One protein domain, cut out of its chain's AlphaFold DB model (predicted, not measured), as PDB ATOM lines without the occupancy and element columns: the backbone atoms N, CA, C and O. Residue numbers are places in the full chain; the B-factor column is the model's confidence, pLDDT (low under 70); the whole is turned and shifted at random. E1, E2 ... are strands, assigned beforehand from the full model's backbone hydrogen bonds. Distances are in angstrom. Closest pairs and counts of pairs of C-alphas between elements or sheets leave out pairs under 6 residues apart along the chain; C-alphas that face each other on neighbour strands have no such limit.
ATOM      1  N   VAL A  23     -40.354 -21.449  33.138       94.50
ATOM      2  CA  VAL A  23     -39.189 -21.014  33.912       94.50
ATOM      3  C   VAL A  23     -38.947 -22.006  35.041       94.50
ATOM      4  O   VAL A  23     -39.774 -22.156  35.936       94.50
ATOM      5  N   PHE A  24     -37.793 -22.665  35.008       96.25
ATOM      6  CA  PHE A  24     -37.365 -23.614  36.028       96.25
ATOM      7  C   PHE A  24     -36.295 -22.987  36.910       96.25
ATOM      8  O   PHE A  24     -35.297 -22.470  36.406       96.25
ATOM      9  N   THR A  25     -36.454 -23.115  38.226       97.50
ATOM     10  CA  THR A  25     -35.403 -22.802  39.201       97.50
ATOM     11  C   THR A  25     -34.757 -24.100  39.666       97.50
ATOM     12  O   THR A  25     -35.350 -24.871  40.419       97.50
ATOM     13  N   LEU A  26     -33.524 -24.343  39.230       98.00
ATOM     14  CA  LEU A  26     -32.725 -25.496  39.628       98.00
ATOM     15  C   LEU A  26     -31.971 -25.156  40.913       98.00
ATOM     16  O   LEU A  26     -31.043 -24.349  40.891       98.00
ATOM     17  N   ASN A  27     -32.383 -25.757  42.028       97.94
ATOM     18  CA  ASN A  27     -31.825 -25.483  43.350       97.94
ATOM     19  C   ASN A  27     -30.913 -26.624  43.810       97.94
ATOM     20  O   ASN A  27     -31.381 -27.740  44.038       97.94
ATOM     21  N   ASN A  28     -29.617 -26.350  43.969       98.06
ATOM     22  CA  ASN A  28     -28.677 -27.333  44.487       98.06
ATOM     23  C   ASN A  28     -28.591 -27.246  46.015       98.06
ATOM     24  O   ASN A  28     -27.910 -26.383  46.567       98.06
ATOM     25  N   ARG A  29     -29.235 -28.193  46.696       97.50
ATOM     26  CA  ARG A  29     -29.155 -28.357  48.158       97.50
ATOM     27  C   ARG A  29     -28.124 -29.400  48.605       97.50
ATOM     28  O   ARG A  29     -28.045 -29.691  49.794       97.50
ATOM     29  N   CYS A  30     -27.348 -29.967  47.682       95.88
ATOM     30  CA  CYS A  30     -26.281 -30.910  48.010       95.88
ATOM     31  C   CYS A  30     -25.086 -30.182  48.649       95.88
ATOM     32  O   CYS A  30     -24.882 -28.988  48.428       95.88
ATOM     33  N   GLY A  31     -24.255 -30.923  49.389       97.31
ATOM     34  CA  GLY A  31     -23.012 -30.399  49.976       97.31
ATOM     35  C   GLY A  31     -21.894 -30.122  48.960       97.31
ATOM     36  O   GLY A  31     -20.873 -29.541  49.313       97.31
ATOM     37  N   ASN A  32     -22.075 -30.519  47.701       96.62
ATOM     38  CA  ASN A  32     -21.122 -30.354  46.607       96.62
ATOM     39  C   ASN A  32     -21.778 -29.691  45.390       96.62
ATOM     40  O   ASN A  32     -23.004 -29.641  45.267       96.62
ATOM     41  N   ALA A  33     -20.952 -29.199  44.467       97.81
ATOM     42  CA  ALA A  33     -21.434 -28.700  43.187       97.81
ATOM     43  C   ALA A  33     -22.035 -29.833  42.337       97.81
ATOM     44  O   ALA A  33     -21.583 -30.981  42.403       97.81
ATOM     45  N   VAL A  34     -23.044 -29.492  41.540       98.19
ATOM     46  CA  VAL A  34     -23.711 -30.388  40.581       98.19
ATOM     47  C   VAL A  34     -23.616 -29.790  39.184       98.19
ATOM     48  O   VAL A  34     -23.578 -28.570  39.042       98.19
ATOM     49  N   ASN A  35     -23.607 -30.618  38.147       98.19
ATOM     50  CA  ASN A  35     -23.601 -30.172  36.760       98.19
ATOM     51  C   ASN A  35     -24.937 -30.524  36.103       98.19
ATOM     52  O   ASN A  35     -25.126 -31.628  35.594       98.19
ATOM     53  N   ALA A  36     -25.888 -29.593  36.155       98.12
ATOM     54  CA  ALA A  36     -27.222 -29.811  35.618       98.12
ATOM     55  C   ALA A  36     -27.218 -29.778  34.084       98.12
ATOM     56  O   ALA A  36     -26.627 -28.884  33.469       98.12
ATOM     57  N   VAL A  37     -27.927 -30.725  33.473       98.44
ATOM     58  CA  VAL A  37     -28.106 -30.830  32.022       98.44
ATOM     59  C   VAL A  37     -29.591 -30.911  31.698       98.44
ATOM     60  O   VAL A  37     -30.326 -31.665  32.331       98.44
ATOM     61  N   VAL A  38     -30.010 -30.143  30.694       98.50
ATOM     62  CA  VAL A  38     -31.322 -30.216  30.046       98.50
ATOM     63  C   VAL A  38     -31.155 -30.999  28.750       98.50
ATOM     64  O   VAL A  38     -30.373 -30.604  27.882       98.50
ATOM     65  N   ALA A  39     -31.876 -32.104  28.598       97.44
ATOM     66  CA  ALA A  39     -31.738 -32.981  27.444       97.44
ATOM     67  C   ALA A  39     -33.084 -33.262  26.777       97.44
ATOM     68  O   ALA A  39     -33.992 -33.807  27.398       97.44
ATOM     69  N   ASP A  40     -33.175 -32.962  25.481       96.75
ATOM     70  CA  ASP A  40     -34.323 -33.344  24.659       96.75
ATOM     71  C   ASP A  40     -34.434 -34.868  24.569       96.75
ATOM     72  O   ASP A  40     -33.446 -35.540  24.248       96.75
ATOM     73  N   THR A  41     -35.631 -35.407  24.784       94.81
ATOM     74  CA  THR A  41     -35.931 -36.837  24.590       94.81
ATOM     75  C   THR A  41     -37.025 -37.088  23.549       94.81
ATOM     76  O   THR A  41     -37.444 -38.231  23.339       94.81
ATOM     77  N   ARG A  42     -37.436 -36.026  22.840       89.38
ATOM     78  CA  ARG A  42     -38.219 -36.105  21.603       89.38
ATOM     79  C   ARG A  42     -37.512 -36.985  20.560       89.38
ATOM     80  O   ARG A  42     -36.286 -36.957  20.477       89.38
ATOM     81  N   CYS A  43     -38.272 -37.732  19.758       83.88
ATOM     82  CA  CYS A  43     -37.742 -38.704  18.786       83.88
ATOM     83  C   CYS A  43     -36.783 -39.746  19.385       83.88
ATOM     84  O   CYS A  43     -35.621 -39.845  18.989       83.88
ATOM     85  N   GLY A  44     -37.267 -40.536  20.340       84.75
ATOM     86  CA  GLY A  44     -36.476 -41.595  20.966       84.75
ATOM     87  C   GLY A  44     -37.243 -42.208  22.123       84.75
ATOM     88  O   GLY A  44     -38.122 -43.034  21.909       84.75
ATOM     89  N   PHE A  45     -36.966 -41.738  23.343       84.50
ATOM     90  CA  PHE A  45     -37.745 -42.121  24.528       84.50
ATOM     91  C   PHE A  45     -39.204 -41.650  24.447       84.50
ATOM     92  O   PHE A  45     -40.078 -42.257  25.057       84.50
ATOM     93  N   SER A  46     -39.478 -40.599  23.667       82.94
ATOM     94  CA  SER A  46     -40.831 -40.176  23.308       82.94
ATOM     95  C   SER A  46     -41.075 -40.320  21.800       82.94
ATOM     96  O   SER A  46     -40.209 -39.930  21.005       82.94
ATOM     97  N   PRO A  47     -42.265 -40.789  21.366       84.31
ATOM     98  CA  PRO A  47     -42.639 -40.840  19.949       84.31
ATOM     99  C   PRO A  47     -42.933 -39.448  19.359       84.31
ATOM    100  O   PRO A  47     -43.184 -39.305  18.163       84.31
ATOM    101  N   ARG A  48     -42.938 -38.396  20.185       82.12
ATOM    102  CA  ARG A  48     -43.282 -37.034  19.769       82.12
ATOM    103  C   ARG A  48     -42.108 -36.402  19.034       82.12
ATOM    104  O   ARG A  48     -41.202 -35.884  19.665       82.12
ATOM    105  N   CYS A  49     -42.139 -36.445  17.707       79.50
ATOM    106  CA  CYS A  49     -41.091 -35.869  16.865       79.50
ATOM    107  C   CYS A  49     -41.396 -34.454  16.373       79.50
ATOM    108  O   CYS A  49     -40.663 -33.513  16.665       79.50
ATOM    109  N   ALA A  50     -42.495 -34.304  15.635       80.31
ATOM    110  CA  ALA A  50     -42.866 -33.035  15.011       80.31
ATOM    111  C   ALA A  50     -43.596 -32.078  15.970       80.31
ATOM    112  O   ALA A  50     -43.591 -30.873  15.755       80.31
ATOM    113  N   GLY A  51     -44.217 -32.611  17.027       80.81
ATOM    114  CA  GLY A  51     -45.034 -31.842  17.973       80.81
ATOM    115  C   GLY A  51     -44.320 -31.435  19.260       80.81
ATOM    116  O   GLY A  51     -44.987 -30.967  20.175       80.81
ATOM    117  N   ALA A  52     -43.006 -31.665  19.362       90.31
ATOM    118  CA  ALA A  52     -42.226 -31.283  20.532       90.31
ATOM    119  C   ALA A  52     -41.087 -30.333  20.155       90.31
ATOM    120  O   ALA A  52     -40.350 -30.592  19.201       90.31
ATOM    121  N   SER A  53     -40.928 -29.256  20.916       93.31
ATOM    122  CA  SER A  53     -39.834 -28.294  20.791       93.31
ATOM    123  C   SER A  53     -38.507 -28.894  21.258       93.31
ATOM    124  O   SER A  53     -38.475 -29.804  22.086       93.31
ATOM    125  N   SER A  54     -37.402 -28.353  20.746       94.19
ATOM    126  CA  SER A  54     -36.048 -28.641  21.232       94.19
ATOM    127  C   SER A  54     -35.565 -27.533  22.161       94.19
ATOM    128  O   SER A  54     -35.827 -26.357  21.905       94.19
ATOM    129  N   PHE A  55     -34.821 -27.886  23.204       96.19
ATOM    130  CA  PHE A  55     -34.134 -26.907  24.036       96.19
ATOM    131  C   PHE A  55     -32.907 -26.354  23.299       96.19
ATOM    132  O   PHE A  55     -31.938 -27.064  23.048       96.19
ATOM    133  N   THR A  56     -32.940 -25.062  22.972       96.00
ATOM    134  CA  THR A  56     -31.843 -24.346  22.292       96.00
ATOM    135  C   THR A  56     -31.166 -23.306  23.188       96.00
ATOM    136  O   THR A  56     -30.328 -22.537  22.720       96.00
ATOM    137  N   GLY A  57     -31.560 -23.237  24.462       95.19
ATOM    138  CA  GLY A  57     -30.975 -22.327  25.439       95.19
ATOM    139  C   GLY A  57     -29.579 -22.764  25.889       95.19
ATOM    140  O   GLY A  57     -29.116 -23.870  25.606       95.19
ATOM    141  N   ALA A  58     -28.908 -21.892  26.641       97.44
ATOM    142  CA  ALA A  58     -27.658 -22.251  27.298       97.44
ATOM    143  C   ALA A  58     -27.911 -23.328  28.366       97.44
ATOM    144  O   ALA A  58     -28.829 -23.204  29.179       97.44
ATOM    145  N   GLN A  59     -27.077 -24.370  28.382       98.00
ATOM    146  CA  GLN A  59     -27.137 -25.393  29.423       98.00
ATOM    147  C   GLN A  59     -26.894 -24.764  30.805       98.00
ATOM    148  O   GLN A  59     -25.980 -23.946  30.944       98.00
ATOM    149  N   PRO A  60     -27.660 -25.150  31.843       97.56
ATOM    150  CA  PRO A  60     -27.484 -24.595  33.183       97.56
ATOM    151  C   PRO A  60     -26.097 -24.919  33.754       97.56
ATOM    152  O   PRO A  60     -25.488 -24.061  34.402       97.56
ATOM    153  N   GLY A  61     -25.562 -26.109  33.469       97.62
ATOM    154  CA  GLY A  61     -24.194 -26.498  33.799       97.62
ATOM    155  C   GLY A  61     -23.932 -26.521  35.306       97.62
ATOM    156  O   GLY A  61     -24.802 -26.884  36.099       97.62
ATOM    157  N   ASN A  62     -22.727 -26.114  35.713       98.19
ATOM    158  CA  ASN A  62     -22.302 -26.149  37.112       98.19
ATOM    159  C   ASN A  62     -23.159 -25.242  38.018       98.19
ATOM    160  O   ASN A  62     -23.248 -24.035  37.781       98.19
ATOM    161  N   ILE A  63     -23.727 -25.802  39.084       98.38
ATOM    162  CA  ILE A  63     -24.459 -25.108  40.149       98.38
ATOM    163  C   ILE A  63     -23.722 -25.388  41.459       98.38
ATOM    164  O   ILE A  63     -23.670 -26.530  41.925       98.38
ATOM    165  N   ALA A  64     -23.140 -24.349  42.059       98.50
ATOM    166  CA  ALA A  64     -22.416 -24.473  43.321       98.50
ATOM    167  C   ALA A  64     -23.342 -24.950  44.454       98.50
ATOM    168  O   ALA A  64     -24.559 -24.737  44.407       98.50
ATOM    169  N   ALA A  65     -22.763 -25.588  45.473       98.38
ATOM    170  CA  ALA A  65     -23.497 -26.035  46.655       98.38
ATOM    171  C   ALA A  65     -24.289 -24.876  47.288       98.38
ATOM    172  O   ALA A  65     -23.771 -23.770  47.436       98.38
ATOM    173  N   GLY A  66     -25.554 -25.122  47.626       97.81
ATOM    174  CA  GLY A  66     -26.446 -24.137  48.246       97.81
ATOM    175  C   GLY A  66     -26.951 -23.023  47.322       97.81
ATOM    176  O   GLY A  66     -27.680 -22.148  47.785       97.81
ATOM    177  N   THR A  67     -26.589 -23.029  46.035       98.44
ATOM    178  CA  THR A  67     -26.993 -21.990  45.072       98.44
ATOM    179  C   THR A  67     -28.060 -22.487  44.100       98.44
ATOM    180  O   THR A  67     -28.460 -23.653  44.108       98.44
ATOM    181  N   SER A  68     -28.577 -21.585  43.268       98.12
ATOM    182  CA  SER A  68     -29.596 -21.905  42.271       98.12
ATOM    183  C   SER A  68     -29.273 -21.279  40.920       98.12
ATOM    184  O   SER A  68     -28.562 -20.277  40.844       98.12
ATOM    185  N   LYS A  69     -29.823 -21.862  39.855       98.12
ATOM    186  CA  LYS A  69     -29.837 -21.282  38.509       98.12
ATOM    187  C   LYS A  69     -31.236 -21.344  37.924       98.12
ATOM    188  O   LYS A  69     -31.963 -22.303  38.164       98.12
ATOM    189  N   THR A  70     -31.569 -20.353  37.112       97.31
ATOM    190  CA  THR A  70     -32.812 -20.341  36.346       97.31
ATOM    191  C   THR A  70     -32.544 -20.795  34.918       97.31
ATOM    192  O   THR A  70     -31.542 -20.400  34.321       97.31
ATOM    193  N   VAL A  71     -33.438 -21.610  34.365       97.25
ATOM    194  CA  VAL A  71     -33.422 -22.016  32.956       97.25
ATOM    195  C   VAL A  71     -34.819 -21.874  32.360       97.25
ATOM    196  O   VAL A  71     -35.813 -22.232  32.988       97.25
ATOM    197  N   THR A  72     -34.887 -21.336  31.145       97.31
ATOM    198  CA  THR A  72     -36.137 -21.196  30.394       97.31
ATOM    199  C   THR A  72     -36.270 -22.358  29.421       97.31
ATOM    200  O   THR A  72     -35.473 -22.484  28.493       97.31
ATOM    201  N   ILE A  73     -37.271 -23.202  29.633       97.06
ATOM    202  CA  ILE A  73     -37.582 -24.380  28.825       97.06
ATOM    203  C   ILE A  73     -38.707 -24.019  27.850       97.06
ATOM    204  O   ILE A  73     -39.683 -23.394  28.265       97.06
ATOM    205  N   PRO A  74     -38.593 -24.356  26.555       94.75
ATOM    206  CA  PRO A  74     -39.617 -23.996  25.586       94.75
ATOM    207  C   PRO A  74     -40.965 -24.635  25.920       94.75
ATOM    208  O   PRO A  74     -41.026 -25.705  26.529       94.75
ATOM    209  N   SER A  75     -42.052 -24.001  25.486       92.50
ATOM    210  CA  SER A  75     -43.346 -24.676  25.452       92.50
ATOM    211  C   SER A  75     -43.329 -25.856  24.476       92.50
ATOM    212  O   SER A  75     -42.510 -25.920  23.549       92.50
ATOM    213  N   ASN A  76     -44.233 -26.815  24.688       92.38
ATOM    214  CA  ASN A  76     -44.292 -28.080  23.943       92.38
ATOM    215  C   ASN A  76     -43.009 -28.923  24.067       92.38
ATOM    216  O   ASN A  76     -42.614 -29.594  23.119       92.38
ATOM    217  N   TRP A  77     -42.292 -28.869  25.186       94.88
ATOM    218  CA  TRP A  77     -41.018 -29.577  25.335       94.88
ATOM    219  C   TRP A  77     -41.184 -30.975  25.927       94.88
ATOM    220  O   TRP A  77     -41.969 -31.187  26.848       94.88
ATOM    221  N   VAL A  78     -40.405 -31.929  25.418       95.25
ATOM    222  CA  VAL A  78     -40.312 -33.281  25.978       95.25
ATOM    223  C   VAL A  78     -38.854 -33.609  26.233       95.25
ATOM    224  O   VAL A  78     -38.038 -33.652  25.302       95.25
ATOM    225  N   GLY A  79     -38.523 -33.840  27.495       96.12
ATOM    226  CA  GLY A  79     -37.137 -34.019  27.872       96.12
ATOM    227  C   GLY A  79     -36.916 -34.353  29.329       96.12
ATOM    228  O   GLY A  79     -37.832 -34.700  30.075       96.12
ATOM    229  N   ARG A  80     -35.643 -34.280  29.701       97.44
ATOM    230  CA  ARG A  80     -35.139 -34.646  31.019       97.44
ATOM    231  C   ARG A  80     -34.236 -33.573  31.587       97.44
ATOM    232  O   ARG A  80     -33.535 -32.889  30.835       97.44
ATOM    233  N   ILE A  81     -34.207 -33.479  32.912       98.12
ATOM    234  CA  ILE A  81     -33.204 -32.700  33.640       98.12
ATOM    235  C   ILE A  81     -32.507 -33.622  34.643       98.12
ATOM    236  O   ILE A  81     -33.149 -34.355  35.390       98.12
ATOM    237  N   PHE A  82     -31.177 -33.622  34.646       98.00
ATOM    238  CA  PHE A  82     -30.391 -34.498  35.521       98.00
ATOM    239  C   PHE A  82     -29.046 -33.872  35.891       98.00
ATOM    240  O   PHE A  82     -28.575 -32.939  35.238       98.00
ATOM    241  N   ASN A  83     -28.419 -34.390  36.950       97.69
ATOM    242  CA  ASN A  83     -27.042 -34.053  37.302       97.69
ATOM    243  C   ASN A  83     -26.074 -34.982  36.560       97.69
ATOM    244  O   ASN A  83     -26.002 -36.172  36.865       97.69
ATOM    245  N   GLN A  84     -25.310 -34.442  35.616       97.00
ATOM    246  CA  GLN A  84     -24.260 -35.171  34.917       97.00
ATOM    247  C   GLN A  84     -23.011 -35.279  35.803       97.00
ATOM    248  O   GLN A  84     -22.230 -34.335  35.915       97.00
ATOM    249  N   ASN A  85     -22.803 -36.451  36.400       93.44
ATOM    250  CA  ASN A  85     -21.689 -36.738  37.310       93.44
ATOM    251  C   ASN A  85     -20.506 -37.479  36.648       93.44
ATOM    252  O   ASN A  85     -19.627 -37.983  37.347       93.44
ATOM    253  N   GLY A  86     -20.502 -37.590  35.316       93.75
ATOM    254  CA  GLY A  86     -19.488 -38.301  34.531       93.75
ATOM    255  C   GLY A  86     -19.815 -39.771  34.255       93.75
ATOM    256  O   GLY A  86     -19.103 -40.405  33.480       93.75
ATOM    257  N   LYS A  87     -20.881 -40.318  34.855       92.12
ATOM    258  CA  LYS A  87     -21.348 -41.698  34.624       92.12
ATOM    259  C   LYS A  87     -22.688 -41.773  33.898       92.12
ATOM    260  O   LYS A  87     -23.045 -42.845  33.421       92.12
ATOM    261  N   CYS A  88     -23.428 -40.667  33.827       96.19
ATOM    262  CA  CYS A  88     -24.728 -40.648  33.170       96.19
ATOM    263  C   CYS A  88     -24.552 -40.681  31.650       96.19
ATOM    264  O   CYS A  88     -23.706 -39.965  31.102       96.19
ATOM    265  N   GLY A  89     -25.408 -41.428  30.958       96.00
ATOM    266  CA  GLY A  89     -25.558 -41.349  29.512       96.00
ATOM    267  C   GLY A  89     -25.949 -39.941  29.051       96.00
ATOM    268  O   GLY A  89     -26.331 -39.073  29.842       96.00
ATOM    269  N   ALA A  90     -25.888 -39.707  27.740       94.12
ATOM    270  CA  ALA A  90     -26.158 -38.390  27.153       94.12
ATOM    271  C   ALA A  90     -27.565 -37.845  27.478       94.12
ATOM    272  O   ALA A  90     -27.775 -36.633  27.442       94.12
ATOM    273  N   LYS A  91     -28.521 -38.731  27.795       95.56
ATOM    274  CA  LYS A  91     -29.910 -38.406  28.152       95.56
ATOM    275  C   LYS A  91     -30.256 -38.774  29.603       95.56
ATOM    276  O   LYS A  91     -31.432 -38.902  29.936       95.56
ATOM    277  N   GLY A  92     -29.240 -38.923  30.455       95.38
ATOM    278  CA  GLY A  92     -29.397 -39.199  31.884       95.38
ATOM    279  C   GLY A  92     -29.462 -40.681  32.253       95.38
ATOM    280  O   GLY A  92     -29.562 -40.987  33.437       95.38
ATOM    281  N   ASP A  93     -29.366 -41.597  31.283       95.19
ATOM    282  CA  ASP A  93     -29.340 -43.042  31.530       95.19
ATOM    283  C   ASP A  93     -28.281 -43.400  32.589       95.19
ATOM    284  O   ASP A  93     -27.168 -42.877  32.552       95.19
ATOM    285  N   GLY A  94     -28.598 -44.277  33.544       95.38
ATOM    286  CA  GLY A  94     -27.685 -44.616  34.645       95.38
ATOM    287  C   GLY A  94     -27.778 -43.701  35.873       95.38
ATOM    288  O   GLY A  94     -27.094 -43.962  36.863       95.38
ATOM    289  N   CYS A  95     -28.601 -42.648  35.844       96.19
ATOM    290  CA  CYS A  95     -28.680 -41.637  36.901       96.19
ATOM    291  C   CYS A  95     -30.110 -41.355  37.365       96.19
ATOM    292  O   CYS A  95     -31.070 -41.640  36.652       96.19
ATOM    293  N   SER A  96     -30.237 -40.745  38.551       96.31
ATOM    294  CA  SER A  96     -31.505 -40.134  38.958       96.31
ATOM    295  C   SER A  96     -31.850 -39.015  37.981       96.31
ATOM    296  O   SER A  96     -31.002 -38.158  37.704       96.31
ATOM    297  N   LEU A  97     -33.089 -38.985  37.500       96.25
ATOM    298  CA  LEU A  97     -33.518 -38.005  36.510       96.25
ATOM    299  C   LEU A  97     -34.940 -37.515  36.781       96.25
ATOM    300  O   LEU A  97     -35.733 -38.177  37.451       96.25
ATOM    301  N   THR A  98     -35.250 -36.330  36.270       96.94
ATOM    302  CA  THR A  98     -36.625 -35.846  36.145       96.94
ATOM    303  C   THR A  98     -37.049 -35.903  34.688       96.94
ATOM    304  O   THR A  98     -36.248 -35.596  33.800       96.94
ATOM    305  N   GLU A  99     -38.292 -36.300  34.438       95.06
ATOM    306  CA  GLU A  99     -38.887 -36.379  33.101       95.06
ATOM    307  C   GLU A  99     -40.018 -35.360  32.998       95.06
ATOM    308  O   GLU A  99     -40.758 -35.145  33.957       95.06
ATOM    309  N   PHE A 100     -40.133 -34.707  31.843       94.50
ATOM    310  CA  PHE A 100     -41.154 -33.695  31.596       94.50
ATOM    311  C   PHE A 100     -41.764 -33.871  30.211       94.50
ATOM    312  O   PHE A 100     -41.051 -33.973  29.210       94.50
ATOM    313  N   ASN A 101     -43.092 -33.812  30.156       92.31
ATOM    314  CA  ASN A 101     -43.857 -33.570  28.942       92.31
ATOM    315  C   ASN A 101     -44.642 -32.270  29.150       92.31
ATOM    316  O   ASN A 101     -45.685 -32.272  29.810       92.31
ATOM    317  N   LEU A 102     -44.119 -31.166  28.617       92.06
ATOM    318  CA  LEU A 102     -44.651 -29.822  28.820       92.06
ATOM    319  C   LEU A 102     -45.534 -29.389  27.652       92.06
ATOM    320  O   LEU A 102     -45.129 -29.551  26.509       92.06
ATOM    321  N   ASP A 103     -46.726 -28.864  27.923       89.56
ATOM    322  CA  ASP A 103     -47.776 -28.436  26.974       89.56
ATOM    323  C   ASP A 103     -48.152 -29.460  25.898       89.56
ATOM    324  O   ASP A 103     -48.808 -29.142  24.911       89.56
ATOM    325  N   THR A 104     -47.739 -30.709  26.066       81.56
ATOM    326  CA  THR A 104     -47.940 -31.763  25.071       81.56
ATOM    327  C   THR A 104     -49.110 -32.681  25.428       81.56
ATOM    328  O   THR A 104     -49.470 -33.565  24.640       81.56
ATOM    329  N   GLY A 105     -49.705 -32.503  26.609       77.69
ATOM    330  CA  GLY A 105     -50.889 -33.230  27.049       77.69
ATOM    331  C   GLY A 105     -52.206 -32.629  26.548       77.69
ATOM    332  O   GLY A 105     -52.250 -31.938  25.535       77.69
ATOM    333  N   ASN A 106     -53.304 -32.936  27.239       78.94
ATOM    334  CA  ASN A 106     -54.643 -32.427  26.918       78.94
ATOM    335  C   ASN A 106     -55.116 -31.396  27.958       78.94
ATOM    336  O   ASN A 106     -54.399 -31.091  28.907       78.94
ATOM    337  N   ASN A 107     -56.354 -30.912  27.825       75.88
ATOM    338  CA  ASN A 107     -56.938 -29.905  28.723       75.88
ATOM    339  C   ASN A 107     -56.941 -30.289  30.218       75.88
ATOM    340  O   ASN A 107     -57.053 -29.407  31.061       75.88
ATOM    341  N   PHE A 108     -56.834 -31.578  30.558       75.44
ATOM    342  CA  PHE A 108     -56.834 -32.060  31.944       75.44
ATOM    343  C   PHE A 108     -55.428 -32.288  32.501       75.44
ATOM    344  O   PHE A 108     -55.222 -32.236  33.708       75.44
ATOM    345  N   THR A 109     -54.467 -32.571  31.625       73.88
ATOM    346  CA  THR A 109     -53.080 -32.901  31.985       73.88
ATOM    347  C   THR A 109     -52.116 -32.202  31.031       73.88
ATOM    348  O   THR A 109     -51.360 -32.867  30.327       73.88
ATOM    349  N   PRO A 110     -52.151 -30.858  30.940       80.06
ATOM    350  CA  PRO A 110     -51.353 -30.135  29.952       80.06
ATOM    351  C   PRO A 110     -49.850 -30.337  30.180       80.06
ATOM    352  O   PRO A 110     -49.084 -30.393  29.221       80.06
ATOM    353  N   GLN A 111     -49.459 -30.515  31.446       87.00
ATOM    354  CA  GLN A 111     -48.106 -30.830  31.884       87.00
ATOM    355  C   GLN A 111     -48.117 -32.194  32.581       87.00
ATOM    356  O   GLN A 111     -49.006 -32.467  33.389       87.00
ATOM    357  N   SER A 112     -47.112 -33.024  32.324       89.06
ATOM    358  CA  SER A 112     -46.804 -34.176  33.178       89.06
ATOM    359  C   SER A 112     -45.319 -34.206  33.487       89.06
ATOM    360  O   SER A 112     -44.494 -33.809  32.659       89.06
ATOM    361  N   TYR A 113     -44.998 -34.633  34.700       92.12
ATOM    362  CA  TYR A 113     -43.633 -34.750  35.169       92.12
ATOM    363  C   TYR A 113     -43.520 -35.836  36.223       92.12
ATOM    364  O   TYR A 113     -44.475 -36.117  36.952       92.12
ATOM    365  N   ASP A 114     -42.328 -36.397  36.335       92.19
ATOM    366  CA  ASP A 114     -42.007 -37.395  37.339       92.19
ATOM    367  C   ASP A 114     -40.515 -37.377  37.687       92.19
ATOM    368  O   ASP A 114     -39.683 -36.778  36.997       92.19
ATOM    369  N   ILE A 115     -40.200 -37.996  38.823       93.81
ATOM    370  CA  ILE A 115     -38.836 -38.350  39.204       93.81
ATOM    371  C   ILE A 115     -38.690 -39.833  38.894       93.81
ATOM    372  O   ILE A 115     -39.431 -40.655  39.439       93.81
ATOM    373  N   SER A 116     -37.709 -40.166  38.069       90.75
ATOM    374  CA  SER A 116     -37.498 -41.523  37.599       90.75
ATOM    375  C   SER A 116     -36.161 -42.052  38.095       90.75
ATOM    376  O   SER A 116     -35.104 -41.443  37.914       90.75
ATOM    377  N   ASN A 117     -36.234 -43.235  38.701       91.88
ATOM    378  CA  ASN A 117     -35.078 -44.053  39.058       91.88
ATOM    379  C   ASN A 117     -35.005 -45.323  38.194       91.88
ATOM    380  O   ASN A 117     -34.203 -46.212  38.474       91.88
TER     381      ASN A 117
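What this domain is: This is residues 23 to 117 of the 141 residues of an uncharacterized protein of Dendrothele bispora (strain CBS 962.96) (UniProt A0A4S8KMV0). With little regular structure, this is a twisted wall of five strands with a two-stranded ribbon, E1 and E4, over part of one face. The 95 printed residues include seven named strands, E1 to E7 in order, and no named helix; 37 residues are in these strands, and the class is all strand. Both sheets, E3 E2 E5 E6 E7 and E1 E4, are antiparallel. The whole is compact, radius of gyration of the C-alphas 13.4 A, spanning 39 by 25 by 23 A.

Where its parts are: Find C-alpha 23 at (-39.189, -21.014, 33.912), beginning E1, residues 23 to 27. Next come E2, 34 to 40, 19.4 A long, E3, 61 to 63, E4, 68 to 73, E5, 78 to 83, E6, 97 to 101, and E7, 112 to 116, ending at C-alpha 116 (-37.498, -41.523, 37.599).

How they stand to each other: Look at hairpin E2 and E3: N 36 and O 61, 2.9 A. E5 is the antiparallel neighbour of E2, with N 39 and O 80 within hydrogen-bond range at 2.9 A. E5 E6 E7 form a meander, antiparallel neighbours in turn.

The domain as a whole: The printed part has no cut; links E2 to E3 and E5 to E6 are long. No printed residue is under 70.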